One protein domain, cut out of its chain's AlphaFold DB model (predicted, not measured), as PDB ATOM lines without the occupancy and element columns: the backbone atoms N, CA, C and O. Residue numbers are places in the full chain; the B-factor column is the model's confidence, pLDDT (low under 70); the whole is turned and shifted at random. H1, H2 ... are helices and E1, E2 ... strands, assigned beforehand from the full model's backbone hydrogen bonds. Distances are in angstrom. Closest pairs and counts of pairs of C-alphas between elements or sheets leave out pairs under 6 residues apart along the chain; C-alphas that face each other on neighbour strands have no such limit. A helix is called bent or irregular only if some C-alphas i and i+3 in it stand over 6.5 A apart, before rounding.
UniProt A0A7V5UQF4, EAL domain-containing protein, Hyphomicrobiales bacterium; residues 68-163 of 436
ATOM      1  N   PHE A  68     -10.313  11.950  41.996       60.34
ATOM      2  CA  PHE A  68      -9.136  12.568  41.366       60.34
ATOM      3  C   PHE A  68      -9.546  13.810  40.567       60.34
ATOM      4  O   PHE A  68      -9.849  13.727  39.378       60.34
ATOM      5  N   GLN A  69      -9.593  14.966  41.235       58.16
ATOM      6  CA  GLN A  69      -9.928  16.244  40.594       58.16
ATOM      7  C   GLN A  69      -8.791  16.784  39.711       58.16
ATOM      8  O   GLN A  69      -9.063  17.410  38.686       58.16
ATOM      9  N   ASP A  70      -7.532  16.510  40.065       68.19
ATOM     10  CA  ASP A  70      -6.368  16.929  39.282       68.19
ATOM     11  C   ASP A  70      -5.972  15.852  38.261       68.19
ATOM     12  O   ASP A  70      -5.488  14.769  38.605       68.19
ATOM     13  N   LYS A  71      -6.174  16.164  36.977       70.50
ATOM     14  CA  LYS A  71      -5.848  15.268  35.859       70.50
ATOM     15  C   LYS A  71      -4.344  15.020  35.715       70.50
ATOM     16  O   LYS A  71      -3.974  13.999  35.142       70.50
ATOM     17  N   SER A  72      -3.495  15.892  36.256       72.12
ATOM     18  CA  SER A  72      -2.030  15.775  36.193       72.12
ATOM     19  C   SER A  72      -1.522  14.545  36.955       72.12
ATOM     20  O   SER A  72      -0.535  13.925  36.566       72.12
ATOM     21  N   LEU A  73      -2.254  14.126  37.996       72.00
ATOM     22  CA  LEU A  73      -1.935  12.951  38.814       72.00
ATOM     23  C   LEU A  73      -2.133  11.627  38.075       72.00
ATOM     24  O   LEU A  73      -1.518  10.621  38.431       72.00
ATOM     25  N   LEU A  74      -2.967  11.614  37.028       77.25
ATOM     26  CA  LEU A  74      -3.242  10.408  36.249       77.25
ATOM     27  C   LEU A  74      -1.990   9.884  35.537       77.25
ATOM     28  O   LEU A  74      -1.960   8.706  35.193       77.25
ATOM     29  N   HIS A  75      -0.960  10.717  35.355       80.88
ATOM     30  CA  HIS A  75       0.316  10.291  34.785       80.88
ATOM     31  C   HIS A  75       1.136   9.393  35.711       80.88
ATOM     32  O   HIS A  75       1.836   8.505  35.229       80.88
ATOM     33  N   PHE A  76       1.002   9.572  37.025       83.19
ATOM     34  CA  PHE A  76       1.835   8.892  38.016       83.19
ATOM     35  C   PHE A  76       1.139   7.725  38.710       83.19
ATOM     36  O   PHE A  76       1.774   7.011  39.482       83.19
ATOM     37  N   VAL A  77      -0.158   7.533  38.472       81.88
ATOM     38  CA  VAL A  77      -0.979   6.535  39.161       81.88
ATOM     39  C   VAL A  77      -1.509   5.504  38.169       81.88
ATOM     40  O   VAL A  77      -1.832   5.838  37.032       81.88
ATOM     41  N   GLN A  78      -1.654   4.258  38.615       84.81
ATOM     42  CA  GLN A  78      -2.529   3.266  37.992       84.81
ATOM     43  C   GLN A  78      -3.453   2.672  39.050       84.81
ATOM     44  O   GLN A  78      -2.997   2.084  40.028       84.81
ATOM     45  N   LEU A  79      -4.759   2.784  38.828       81.25
ATOM     46  CA  LEU A  79      -5.787   2.126  39.628       81.25
ATOM     47  C   LEU A  79      -6.473   1.082  38.771       81.25
ATOM     48  O   LEU A  79      -6.902   1.380  37.659       81.25
ATOM     49  N   GLN A  80      -6.586  -0.135  39.278       83.75
ATOM     50  CA  GLN A  80      -7.108  -1.262  38.526       83.75
ATOM     51  C   GLN A  80      -8.029  -2.090  39.406       83.75
ATOM     52  O   GLN A  80      -7.654  -2.523  40.491       83.75
ATOM     53  N   LEU A  81      -9.261  -2.284  38.949       79.75
ATOM     54  CA  LEU A  81     -10.238  -3.122  39.628       79.75
ATOM     55  C   LEU A  81     -10.417  -4.408  38.835       79.75
ATOM     56  O   LEU A  81     -10.738  -4.368  37.644       79.75
ATOM     57  N   GLU A  82     -10.246  -5.536  39.507       81.88
ATOM     58  CA  GLU A  82     -10.291  -6.862  38.907       81.88
ATOM     59  C   GLU A  82     -11.172  -7.814  39.700       81.88
ATOM     60  O   GLU A  82     -11.481  -7.600  40.875       81.88
ATOM     61  N   LEU A  83     -11.574  -8.889  39.033       78.00
ATOM     62  CA  LEU A  83     -12.155 -10.050  39.684       78.00
ATOM     63  C   LEU A  83     -11.057 -10.948  40.272       78.00
ATOM     64  O   LEU A  83      -9.886 -10.843  39.916       78.00
ATOM     65  N   ALA A  84     -11.439 -11.860  41.168       75.12
ATOM     66  CA  ALA A  84     -10.510 -12.816  41.780       75.12
ATOM     67  C   ALA A  84      -9.806 -13.747  40.767       75.12
ATOM     68  O   ALA A  84      -8.791 -14.340  41.112       75.12
ATOM     69  N   ASP A  85     -10.323 -13.859  39.540       75.94
ATOM     70  CA  ASP A  85      -9.725 -14.586  38.413       75.94
ATOM     71  C   ASP A  85      -8.831 -13.700  37.519       75.94
ATOM     72  O   ASP A  85      -8.536 -14.070  36.383       75.94
ATOM     73  N   HIS A  86      -8.407 -12.533  38.021       79.56
ATOM     74  CA  HIS A  86      -7.544 -11.554  37.341       79.56
ATOM     75  C   HIS A  86      -8.174 -10.880  36.115       79.56
ATOM     76  O   HIS A  86      -7.497 -10.214  35.329       79.56
ATOM     77  N   GLN A  87      -9.491 -11.002  35.925       79.00
ATOM     78  CA  GLN A  87     -10.157 -10.285  34.851       79.00
ATOM     79  C   GLN A  87     -10.320  -8.799  35.203       79.00
ATOM     80  O   GLN A  87     -11.092  -8.432  36.093       79.00
ATOM     81  N   THR A  88      -9.667  -7.927  34.431       77.94
ATOM     82  CA  THR A  88      -9.790  -6.478  34.603       77.94
ATOM     83  C   THR A  88     -11.194  -5.974  34.254       77.94
ATOM     84  O   THR A  88     -11.690  -6.120  33.124       77.94
ATOM     85  N   ILE A  89     -11.822  -5.340  35.245       74.94
ATOM     86  CA  ILE A  89     -13.101  -4.637  35.133       74.94
ATOM     87  C   ILE A  89     -12.842  -3.229  34.603       74.94
ATOM     88  O   ILE A  89     -13.433  -2.837  33.599       74.94
ATOM     89  N   ASN A  90     -11.938  -2.480  35.240       75.44
ATOM     90  CA  ASN A  90     -11.540  -1.151  34.780       75.44
ATOM     91  C   ASN A  90     -10.117  -0.791  35.229       75.44
ATOM     92  O   ASN A  90      -9.639  -1.306  36.240       75.44
ATOM     93  N   ARG A  91      -9.475   0.113  34.483       78.31
ATOM     94  CA  ARG A  91      -8.164   0.693  34.759       78.31
ATOM     95  C   ARG A  91      -8.195   2.207  34.520       78.31
ATOM     96  O   ARG A  91      -8.707   2.659  33.500       78.31
ATOM     97  N   ILE A  92      -7.630   2.972  35.448       76.69
ATOM     98  CA  ILE A  92      -7.521   4.435  35.396       76.69
ATOM     99  C   ILE A  92      -6.071   4.842  35.640       76.69
ATOM    100  O   ILE A  92      -5.383   4.223  36.450       76.69
ATOM    101  N   GLY A  93      -5.643   5.902  34.954       75.44
ATOM    102  CA  GLY A  93      -4.271   6.396  34.977       75.44
ATOM    103  C   GLY A  93      -3.424   5.822  33.839       75.44
ATOM    104  O   GLY A  93      -3.746   4.773  33.275       75.44
ATOM    105  N   SER A  94      -2.387   6.557  33.445       78.81
ATOM    106  CA  SER A  94      -1.524   6.221  32.309       78.81
ATOM    107  C   SER A  94      -0.236   5.515  32.710       78.81
ATOM    108  O   SER A  94       0.490   5.071  31.822       78.81
ATOM    109  N   LEU A  95       0.052   5.389  34.011       81.25
ATOM    110  CA  LEU A  95       1.123   4.510  34.469       81.25
ATOM    111  C   LEU A  95       0.849   3.104  33.919       81.25
ATOM    112  O   LEU A  95      -0.301   2.661  33.918       81.25
ATOM    113  N   ALA A  96       1.875   2.449  33.372       74.44
ATOM    114  CA  ALA A  96       1.792   1.138  32.729       74.44
ATOM    115  C   ALA A  96       2.505   0.070  33.550       74.44
ATOM    116  O   ALA A  96       3.524  -0.478  33.151       74.44
ATOM    117  N   TYR A  97       1.932  -0.206  34.712       80.12
ATOM    118  CA  TYR A  97       2.377  -1.220  35.642       80.12
ATOM    119  C   TYR A  97       1.539  -2.498  35.527       80.12
ATOM    120  O   TYR A  97       0.325  -2.470  35.293       80.12
ATOM    121  N   ASN A  98       2.195  -3.638  35.698       81.94
ATOM    122  CA  ASN A  98       1.561  -4.941  35.667       81.94
ATOM    123  C   ASN A  98       1.554  -5.534  37.078       81.94
ATOM    124  O   ASN A  98       2.591  -5.864  37.633       81.94
ATOM    125  N   PHE A  99       0.366  -5.688  37.662       80.50
ATOM    126  CA  PHE A  99       0.222  -6.146  39.047       80.50
ATOM    127  C   PHE A  99       0.478  -7.650  39.251       80.50
ATOM    128  O   PHE A  99       0.453  -8.108  40.394       80.50
ATOM    129  N   HIS A 100       0.688  -8.423  38.175       79.62
ATOM    130  CA  HIS A 100       0.736  -9.893  38.226       79.62
ATOM    131  C   HIS A 100       2.080 -10.505  37.831       79.62
ATOM    132  O   HIS A 100       2.258 -11.706  38.012       79.62
ATOM    133  N   ASP A 101       3.024  -9.727  37.299       75.25
ATOM    134  CA  ASP A 101       4.347 -10.239  36.901       75.25
ATOM    135  C   ASP A 101       5.400 -10.163  38.018       75.25
ATOM    136  O   ASP A 101       6.541 -10.575  37.820       75.25
ATOM    137  N   GLY A 102       5.017  -9.666  39.196       63.62
ATOM    138  CA  GLY A 102       5.914  -9.523  40.340       63.62
ATOM    139  C   GLY A 102       6.978  -8.439  40.162       63.62
ATOM    140  O   GLY A 102       7.870  -8.348  41.001       63.62
ATOM    141  N   SER A 103       6.901  -7.618  39.107       69.88
ATOM    142  CA  SER A 103       7.749  -6.433  38.976       69.88
ATOM    143  C   SER A 103       7.471  -5.487  40.139       69.88
ATOM    144  O   SER A 103       6.320  -5.271  40.490       69.88
ATOM    145  N   GLU A 104       8.481  -4.922  40.792       66.94
ATOM    146  CA  GLU A 104       8.227  -3.883  41.793       66.94
ATOM    147  C   GLU A 104       7.920  -2.562  41.080       66.94
ATOM    148  O   GLU A 104       8.652  -2.141  40.180       66.94
ATOM    149  N   VAL A 105       6.838  -1.881  41.475       69.19
ATOM    150  CA  VAL A 105       6.679  -0.468  41.111       69.19
ATOM    151  C   VAL A 105       7.854   0.269  41.741       69.19
ATOM    152  O   VAL A 105       8.047   0.182  42.951       69.19
ATOM    153  N   ASN A 106       8.597   1.057  40.965       76.00
ATOM    154  CA  ASN A 106       9.482   2.063  41.543       76.00
ATOM    155  C   ASN A 106       8.611   3.168  42.168       76.00
ATOM    156  O   ASN A 106       8.328   4.171  41.518       76.00
ATOM    157  N   GLY A 107       8.070   2.919  43.364       79.50
ATOM    158  CA  GLY A 107       6.987   3.688  43.967       79.50
ATOM    159  C   GLY A 107       6.211   2.903  45.031       79.50
ATOM    160  O   GLY A 107       6.754   2.016  45.681       79.50
ATOM    161  N   ILE A 108       4.937   3.243  45.243       81.00
ATOM    162  CA  ILE A 108       4.077   2.619  46.261       81.00
ATOM    163  C   ILE A 108       3.004   1.784  45.569       81.00
ATOM    164  O   ILE A 108       2.305   2.288  44.690       81.00
ATOM    165  N   GLN A 109       2.816   0.541  46.019       85.44
ATOM    166  CA  GLN A 109       1.659  -0.267  45.641       85.44
ATOM    167  C   GLN A 109       0.762  -0.574  46.839       85.44
ATOM    168  O   GLN A 109       1.232  -0.772  47.958       85.44
ATOM    169  N   ALA A 110      -0.533  -0.693  46.579       81.81
ATOM    170  CA  ALA A 110      -1.504  -1.196  47.532       81.81
ATOM    171  C   ALA A 110      -2.470  -2.156  46.837       81.81
ATOM    172  O   ALA A 110      -2.922  -1.914  45.716       81.81
ATOM    173  N   VAL A 111      -2.805  -3.244  47.525       84.31
ATOM    174  CA  VAL A 111      -3.783  -4.226  47.056       84.31
ATOM    175  C   VAL A 111      -4.826  -4.426  48.144       84.31
ATOM    176  O   VAL A 111      -4.497  -4.796  49.270       84.31
ATOM    177  N   ALA A 112      -6.092  -4.202  47.808       81.38
ATOM    178  CA  ALA A 112      -7.222  -4.419  48.698       81.38
ATOM    179  C   ALA A 112      -8.135  -5.505  48.124       81.38
ATOM    180  O   ALA A 112      -8.565  -5.434  46.974       81.38
ATOM    181  N   ARG A 113      -8.451  -6.520  48.933       81.19
ATOM    182  CA  ARG A 113      -9.337  -7.628  48.547       81.19
ATOM    183  C   ARG A 113     -10.662  -7.512  49.282       81.19
ATOM    184  O   ARG A 113     -10.691  -7.325  50.498       81.19
ATOM    185  N   SER A 114     -11.763  -7.637  48.552       76.38
ATOM    186  CA  SER A 114     -13.091  -7.682  49.156       76.38
ATOM    187  C   SER A 114     -13.323  -9.041  49.822       76.38
ATOM    188  O   SER A 114     -13.004 -10.082  49.256       76.38
ATOM    189  N   LYS A 115     -13.881  -9.038  51.040       69.31
ATOM    190  CA  LYS A 115     -14.296 -10.262  51.749       69.31
ATOM    191  C   LYS A 115     -15.605 -10.862  51.194       69.31
ATOM    192  O   LYS A 115     -15.640 -12.070  50.992       69.31
ATOM    193  N   PRO A 116     -16.677 -10.076  50.947       64.94
ATOM    194  CA  PRO A 116     -17.959 -10.624  50.480       64.94
ATOM    195  C   PRO A 116     -18.068 -10.803  48.957       64.94
ATOM    196  O   PRO A 116     -19.020 -11.428  48.486       64.94
ATOM    197  N   LEU A 117     -17.152 -10.221  48.175       69.31
ATOM    198  CA  LEU A 117     -17.173 -10.255  46.710       69.31
ATOM    199  C   LEU A 117     -15.803 -10.700  46.178       69.31
ATOM    200  O   LEU A 117     -14.792 -10.309  46.755       69.31
ATOM    201  N   PRO A 118     -15.735 -11.440  45.058       74.38
ATOM    202  CA  PRO A 118     -14.489 -11.826  44.403       74.38
ATOM    203  C   PRO A 118     -13.881 -10.627  43.657       74.38
ATOM    204  O   PRO A 118     -13.770 -10.651  42.437       74.38
ATOM    205  N   LEU A 119     -13.547  -9.557  44.382       78.00
ATOM    206  CA  LEU A 119     -12.996  -8.314  43.840       78.00
ATOM    207  C   LEU A 119     -11.649  -7.993  44.468       78.00
ATOM    208  O   LEU A 119     -11.479  -8.091  45.687       78.00
ATOM    209  N   VAL A 120     -10.732  -7.534  43.626       81.69
ATOM    210  CA  VAL A 120      -9.412  -7.054  44.016       81.69
ATOM    211  C   VAL A 120      -9.200  -5.672  43.413       81.69
ATOM    212  O   VAL A 120      -9.337  -5.479  42.207       81.69
ATOM    213  N   ALA A 121      -8.899  -4.699  44.264       81.88
ATOM    214  CA  ALA A 121      -8.496  -3.364  43.857       81.88
ATOM    215  C   ALA A 121      -6.980  -3.245  43.994       81.88
ATOM    216  O   ALA A 121      -6.421  -3.497  45.061       81.88
ATOM    217  N   HIS A 122      -6.342  -2.843  42.910       85.31
ATOM    218  CA  HIS A 122      -4.923  -2.582  42.813       85.31
ATOM    219  C   HIS A 122      -4.697  -1.083  42.627       85.31
ATOM    220  O   HIS A 122      -5.387  -0.436  41.834       85.31
ATOM    221  N   ALA A 123      -3.731  -0.540  43.353       84.06
ATOM    222  CA  ALA A 123      -3.276   0.831  43.218       84.06
ATOM    223  C   ALA A 123      -1.750   0.853  43.142       84.06
ATOM    224  O   ALA A 123      -1.087   0.227  43.964       84.06
ATOM    225  N   ALA A 124      -1.209   1.579  42.172       85.44
ATOM    226  CA  ALA A 124       0.212   1.861  42.034       85.44
ATOM    227  C   ALA A 124       0.417   3.368  41.875       85.44
ATOM    228  O   ALA A 124      -0.330   4.017  41.142       85.44
ATOM    229  N   LEU A 125       1.433   3.906  42.544       84.69
ATOM    230  CA  LEU A 125       1.891   5.287  42.447       84.69
ATOM    231  C   LEU A 125       3.394   5.278  42.157       84.69
ATOM    232  O   LEU A 125       4.148   4.691  42.926       84.69
ATOM    233  N   SER A 126       3.826   5.934  41.083       84.25
ATOM    234  CA  SER A 126       5.238   6.076  40.710       84.25
ATOM    235  C   SER A 126       5.991   6.990  41.685       84.25
ATOM    236  O   SER A 126       5.474   8.025  42.104       84.25
ATOM    237  N   ALA A 127       7.247   6.664  41.996       80.94
ATOM    238  CA  ALA A 127       8.172   7.519  42.743       80.94
ATOM    239  C   ALA A 127       8.462   8.846  42.015       80.94
ATOM    240  O   ALA A 127       8.869   9.824  42.644       80.94
ATOM    241  N   GLU A 128       8.194   8.922  40.708       79.81
ATOM    242  CA  GLU A 128       8.242  10.167  39.935       79.81
ATOM    243  C   GLU A 128       7.275  11.226  40.476       79.81
ATOM    244  O   GLU A 128       7.587  12.412  40.405       79.81
ATOM    245  N   TYR A 129       6.166  10.821  41.105       78.81
ATOM    246  CA  TYR A 129       5.258  11.743  41.788       78.81
ATOM    247  C   TYR A 129       5.944  12.480  42.946       78.81
ATOM    248  O   TYR A 129       5.805  13.694  43.083       78.81
ATOM    249  N   ILE A 130       6.728  11.758  43.755       70.62
ATOM    250  CA  ILE A 130       7.471  12.329  44.889       70.62
ATOM    251  C   ILE A 130       8.539  13.296  44.372       70.62
ATOM    252  O   ILE A 130       8.729  14.378  44.931       70.62
ATOM    253  N   ASN A 131       9.222  12.935  43.282       73.12
ATOM    254  CA  ASN A 131      10.193  13.821  42.644       73.12
ATOM    255  C   ASN A 131       9.529  15.078  42.065       73.12
ATOM    256  O   ASN A 131      10.049  16.166  42.291       73.12
ATOM    257  N   TRP A 132       8.377  14.957  41.400       75.12
ATOM    258  CA  TRP A 132       7.610  16.095  40.886       75.12
ATOM    259  C   TRP A 132       7.157  17.033  42.013       75.12
ATOM    260  O   TRP A 132       7.374  18.238  41.942       75.12
ATOM    261  N   GLN A 133       6.626  16.481  43.106       73.94
ATOM    262  CA  GLN A 133       6.164  17.267  44.252       73.94
ATOM    263  C   GLN A 133       7.305  17.980  45.001       73.94
ATOM    264  O   GLN A 133       7.092  19.031  45.604       73.94
ATOM    265  N   THR A 134       8.521  17.425  44.982       71.62
ATOM    266  CA  THR A 134       9.684  17.974  45.708       71.62
ATOM    267  C   THR A 134      10.653  18.767  44.825       71.62
ATOM    268  O   THR A 134      11.618  19.335  45.344       71.62
ATOM    269  N   GLN A 135      10.413  18.848  43.511       75.56
ATOM    270  CA  GLN A 135      11.304  19.504  42.549       75.56
ATOM    271  C   GLN A 135      11.512  20.993  42.863       75.56
ATOM    272  O   GLN A 135      12.655  21.453  42.896       75.56
ATOM    273  N   ASP A 136      10.437  21.716  43.181       74.81
ATOM    274  CA  ASP A 136      10.507  23.142  43.525       74.81
ATOM    275  C   ASP A 136      11.242  23.369  44.851       74.81
ATOM    276  O   ASP A 136      12.082  24.253  44.981       74.81
ATOM    277  N   GLN A 137      11.020  22.512  45.848       77.50
ATOM    278  CA  GLN A 137      11.720  22.622  47.130       77.50
ATOM    279  C   GLN A 137      13.228  22.379  46.984       77.50
ATOM    280  O   GLN A 137      14.032  23.068  47.616       77.50
ATOM    281  N   ARG A 138      13.630  21.436  46.121       75.50
ATOM    282  CA  ARG A 138      15.045  21.187  45.807       75.50
ATOM    283  C   ARG A 138      15.672  22.363  45.055       75.50
ATOM    284  O   ARG A 138      16.806  22.735  45.364       75.50
ATOM    285  N   SER A 139      14.959  22.978  44.111       77.00
ATOM    286  CA  SER A 139      15.469  24.150  43.389       77.00
ATOM    287  C   SER A 139      15.636  25.360  44.321       77.00
ATOM    288  O   SER A 139      16.690  25.995  44.303       77.00
ATOM    289  N   TYR A 140      14.698  25.603  45.242       82.50
ATOM    290  CA  TYR A 140      14.859  26.636  46.274       82.50
ATOM    291  C   TYR A 140      16.011  26.338  47.239       82.50
ATOM    292  O   TYR A 140      16.791  27.237  47.548       82.50
ATOM    293  N   ALA A 141      16.166  25.089  47.690       82.06
ATOM    294  CA  ALA A 141      17.250  24.705  48.595       82.06
ATOM    295  C   ALA A 141      18.636  24.855  47.942       82.06
ATOM    296  O   ALA A 141      19.563  25.367  48.566       82.06
ATOM    297  N   THR A 142      18.777  24.455  46.676       86.75
ATOM    298  CA  THR A 142      20.030  24.630  45.919       86.75
ATOM    299  C   THR A 142      20.345  26.105  45.672       86.75
ATOM    300  O   THR A 142      21.476  26.527  45.906       86.75
ATOM    301  N   ALA A 143      19.350  26.914  45.292       87.38
ATOM    302  CA  ALA A 143      19.515  28.357  45.141       87.38
ATOM    303  C   ALA A 143      19.913  29.030  46.467       87.38
ATOM    304  O   ALA A 143      20.866  29.808  46.501       87.38
ATOM    305  N   ALA A 144      19.251  28.678  47.573       88.69
ATOM    306  CA  ALA A 144      19.587  29.178  48.904       88.69
ATOM    307  C   ALA A 144      21.006  28.769  49.331       88.69
ATOM    308  O   ALA A 144      21.733  29.586  49.893       88.69
ATOM    309  N   GLY A 145      21.432  27.540  49.021       91.62
ATOM    310  CA  GLY A 145      22.792  27.065  49.276       91.62
ATOM    311  C   GLY A 145      23.854  27.834  48.487       91.62
ATOM    312  O   GLY A 145      24.872  28.223  49.057       91.62
ATOM    313  N   LEU A 146      23.608  28.120  47.204       94.19
ATOM    314  CA  LEU A 146      24.511  28.929  46.375       94.19
ATOM    315  C   LEU A 146      24.613  30.375  46.885       94.19
ATOM    316  O   LEU A 146      25.715  30.911  47.019       94.19
ATOM    317  N   VAL A 147      23.481  30.999  47.222       93.50
ATOM    318  CA  VAL A 147      23.451  32.355  47.796       93.50
ATOM    319  C   VAL A 147      24.141  32.389  49.161       93.50
ATOM    320  O   VAL A 147      24.983  33.246  49.408       93.50
ATOM    321  N   GLY A 148      23.861  31.425  50.039       92.94
ATOM    322  CA  GLY A 148      24.530  31.313  51.334       92.94
ATOM    323  C   GLY A 148      26.042  31.120  51.192       92.94
ATOM    324  O   GLY A 148      26.815  31.825  51.836       92.94
ATOM    325  N   GLY A 149      26.477  30.224  50.301       90.38
ATOM    326  CA  GLY A 149      27.893  29.963  50.041       90.38
ATOM    327  C   GLY A 149      28.630  31.186  49.490       90.38
ATOM    328  O   GLY A 149      29.726  31.503  49.950       90.38
ATOM    329  N   THR A 150      28.017  31.915  48.554       93.12
ATOM    330  CA  THR A 150      28.588  33.158  48.006       93.12
ATOM    331  C   THR A 150      28.660  34.274  49.041       93.12
ATOM    332  O   THR A 150      29.694  34.932  49.134       93.12
ATOM    333  N   LEU A 151      27.627  34.453  49.870       91.25
ATOM    334  CA  LEU A 151      27.643  35.424  50.968       91.25
ATOM    335  C   LEU A 151      28.719  35.098  52.010       91.25
ATOM    336  O   LEU A 151      29.438  35.996  52.440       91.25
ATOM    337  N   ILE A 152      28.874  33.823  52.383       91.62
ATOM    338  CA  ILE A 152      29.931  33.381  53.305       91.62
ATOM    339  C   ILE A 152      31.312  33.601  52.679       91.62
ATOM    340  O   ILE A 152      32.200  34.140  53.336       91.62
ATOM    341  N   GLY A 153      31.497  33.240  51.406       88.12
ATOM    342  CA  GLY A 153      32.746  33.476  50.681       88.12
ATOM    343  C   GLY A 153      33.102  34.962  50.611       88.12
ATOM    344  O   GLY A 153      34.229  35.344  50.925       88.12
ATOM    345  N   PHE A 154      32.124  35.815  50.290       89.38
ATOM    346  CA  PHE A 154      32.293  37.265  50.301       89.38
ATOM    347  C   PHE A 154      32.625  37.786  51.700       89.38
ATOM    348  O   PHE A 154      33.538  38.592  51.838       89.38
ATOM    349  N   LEU A 155      31.954  37.295  52.747       85.94
ATOM    350  CA  LEU A 155      32.235  37.671  54.132       85.94
ATOM    351  C   LEU A 155      33.665  37.294  54.541       85.94
ATOM    352  O   LEU A 155      34.347  38.105  55.159       85.94
ATOM    353  N   ILE A 156      34.148  36.106  54.168       85.50
ATOM    354  CA  ILE A 156      35.529  35.675  54.433       85.50
ATOM    355  C   ILE A 156      36.521  36.595  53.717       85.50
ATOM    356  O   ILE A 156      37.469  37.073  54.342       85.50
ATOM    357  N   ILE A 157      36.293  36.886  52.432       82.94
ATOM    358  CA  ILE A 157      37.140  37.802  51.657       82.94
ATOM    359  C   ILE A 157      37.126  39.194  52.298       82.94
ATOM    360  O   ILE A 157      38.189  39.749  52.565       82.94
ATOM    361  N   TRP A 158      35.950  39.721  52.629       80.00
ATOM    362  CA  TRP A 158      35.774  41.030  53.254       80.00
ATOM    363  C   TRP A 158      36.467  41.125  54.620       80.00
ATOM    364  O   TRP A 158      37.201  42.078  54.874       80.00
ATOM    365  N   VAL A 159      36.324  40.111  55.482       77.12
ATOM    366  CA  VAL A 159      37.032  40.037  56.773       77.12
ATOM    367  C   VAL A 159      38.546  39.931  56.568       77.12
ATOM    368  O   VAL A 159      39.302  40.547  57.314       77.12
ATOM    369  N   SER A 160      39.004  39.192  55.555       72.56
ATOM    370  CA  SER A 160      40.435  39.041  55.260       72.56
ATOM    371  C   SER A 160      41.080  40.313  54.698       72.56
ATOM    372  O   SER A 160      42.249  40.574  54.980       72.56
ATOM    373  N   GLN A 161      40.316  41.103  53.936       64.62
ATOM    374  CA  GLN A 161      40.751  42.370  53.346       64.62
ATOM    375  C   GLN A 161      40.595  43.554  54.297       64.62
ATOM    376  O   GLN A 161      41.136  44.627  54.032       64.62
ATOM    377  N   ARG A 162      39.883  43.380  55.416       65.62
ATOM    378  CA  ARG A 162      39.768  44.417  56.435       65.62
ATOM    379  C   ARG A 162      41.163  44.755  56.941       65.62
ATOM    380  O   ARG A 162      41.885  43.884  57.433       65.62
ATOM    381  N   GLU A 163      41.556  46.018  56.790       64.75
ATOM    382  CA  GLU A 163      42.882  46.453  57.197       64.75
ATOM    383  C   GLU A 163      43.108  46.119  58.671       64.75
ATOM    384  O   GLU A 163      42.432  46.625  59.568       64.75
TER     385      GLU A 163
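AT A GLANCE: This is residues 68 to 163 of the 436 residues of the protein "EAL domain-containing protein" of Hyphomicrobiales bacterium (UniProt A0A7V5UQF4). A small four-stranded antiparallel sheet makes a head, and the long helix H2 runs out from the end of E4 like a handle; its residues 133 to 161 stick out free of the rest. Short H1 sits at the same end of the sheet, and residues 93 to 106 loop from one edge strand, E2, to the other, E3. The 96 printed residues hold H1, E1, E2, E3, E4 and H2 in chain order, class mixed, with sheet order E2, E1, E4, E3. The whole is an extended rod of 83 by 27 by 22 A, radius of gyration of the C-alphas 23.8 A.

HOW THE PARTS SIT: H1, residues 71 to 75, only grazes the sheet with residues 73 to 75. E1, residues 77 to 83, and E2, residues 88 to 92, form a hairpin, with N 79 and O 92 2.8 A apart. E3, residues 107 to 113, and E4, residues 119 to 126, form another, with N 110 and O 123 2.8 A apart. E1 and E4 are antiparallel at 165 degrees, with N 80 and O 122 2.8 A apart. H2, residues 128 to 161, is only just on the sheet, with 5 pairs of C-alphas within 10 A, and only grazes it with residues 128 to 130. H1 and H2 are close but not clearly touching; their closest C-alphas, of Leu 73 and Tyr 129, are 7.9 A apart. In H2 28 of 30 O i to N i+4 pairs are within hydrogen-bond range, in H1 0 of 1, beside 2 of 2 O i to N i+3 pairs.

IN THESE COORDINATES: H1 begins at C-alpha 71 (-5.848, 15.268, 35.859). E1 spans 20.0 A, E2 11.2 A, E3 20.4 A and E4 23.4 A. H2 spans 47.7 A to C-alpha 161 (40.751, 42.370, 53.346); it has a kink of 46 degrees near residue 135 and is irregular, C-alphas 133 and 136 being 7.3 A apart.

THE WHOLE: The C-alphas farthest apart, of Pro 116 and Glu 163, are 83.7 A apart. The printed part has no cut, and E2 to E3 is the long link. Confidence is under 70 at residues 68 to 70, 102 to 105, 115 to 117 and 161 to 163.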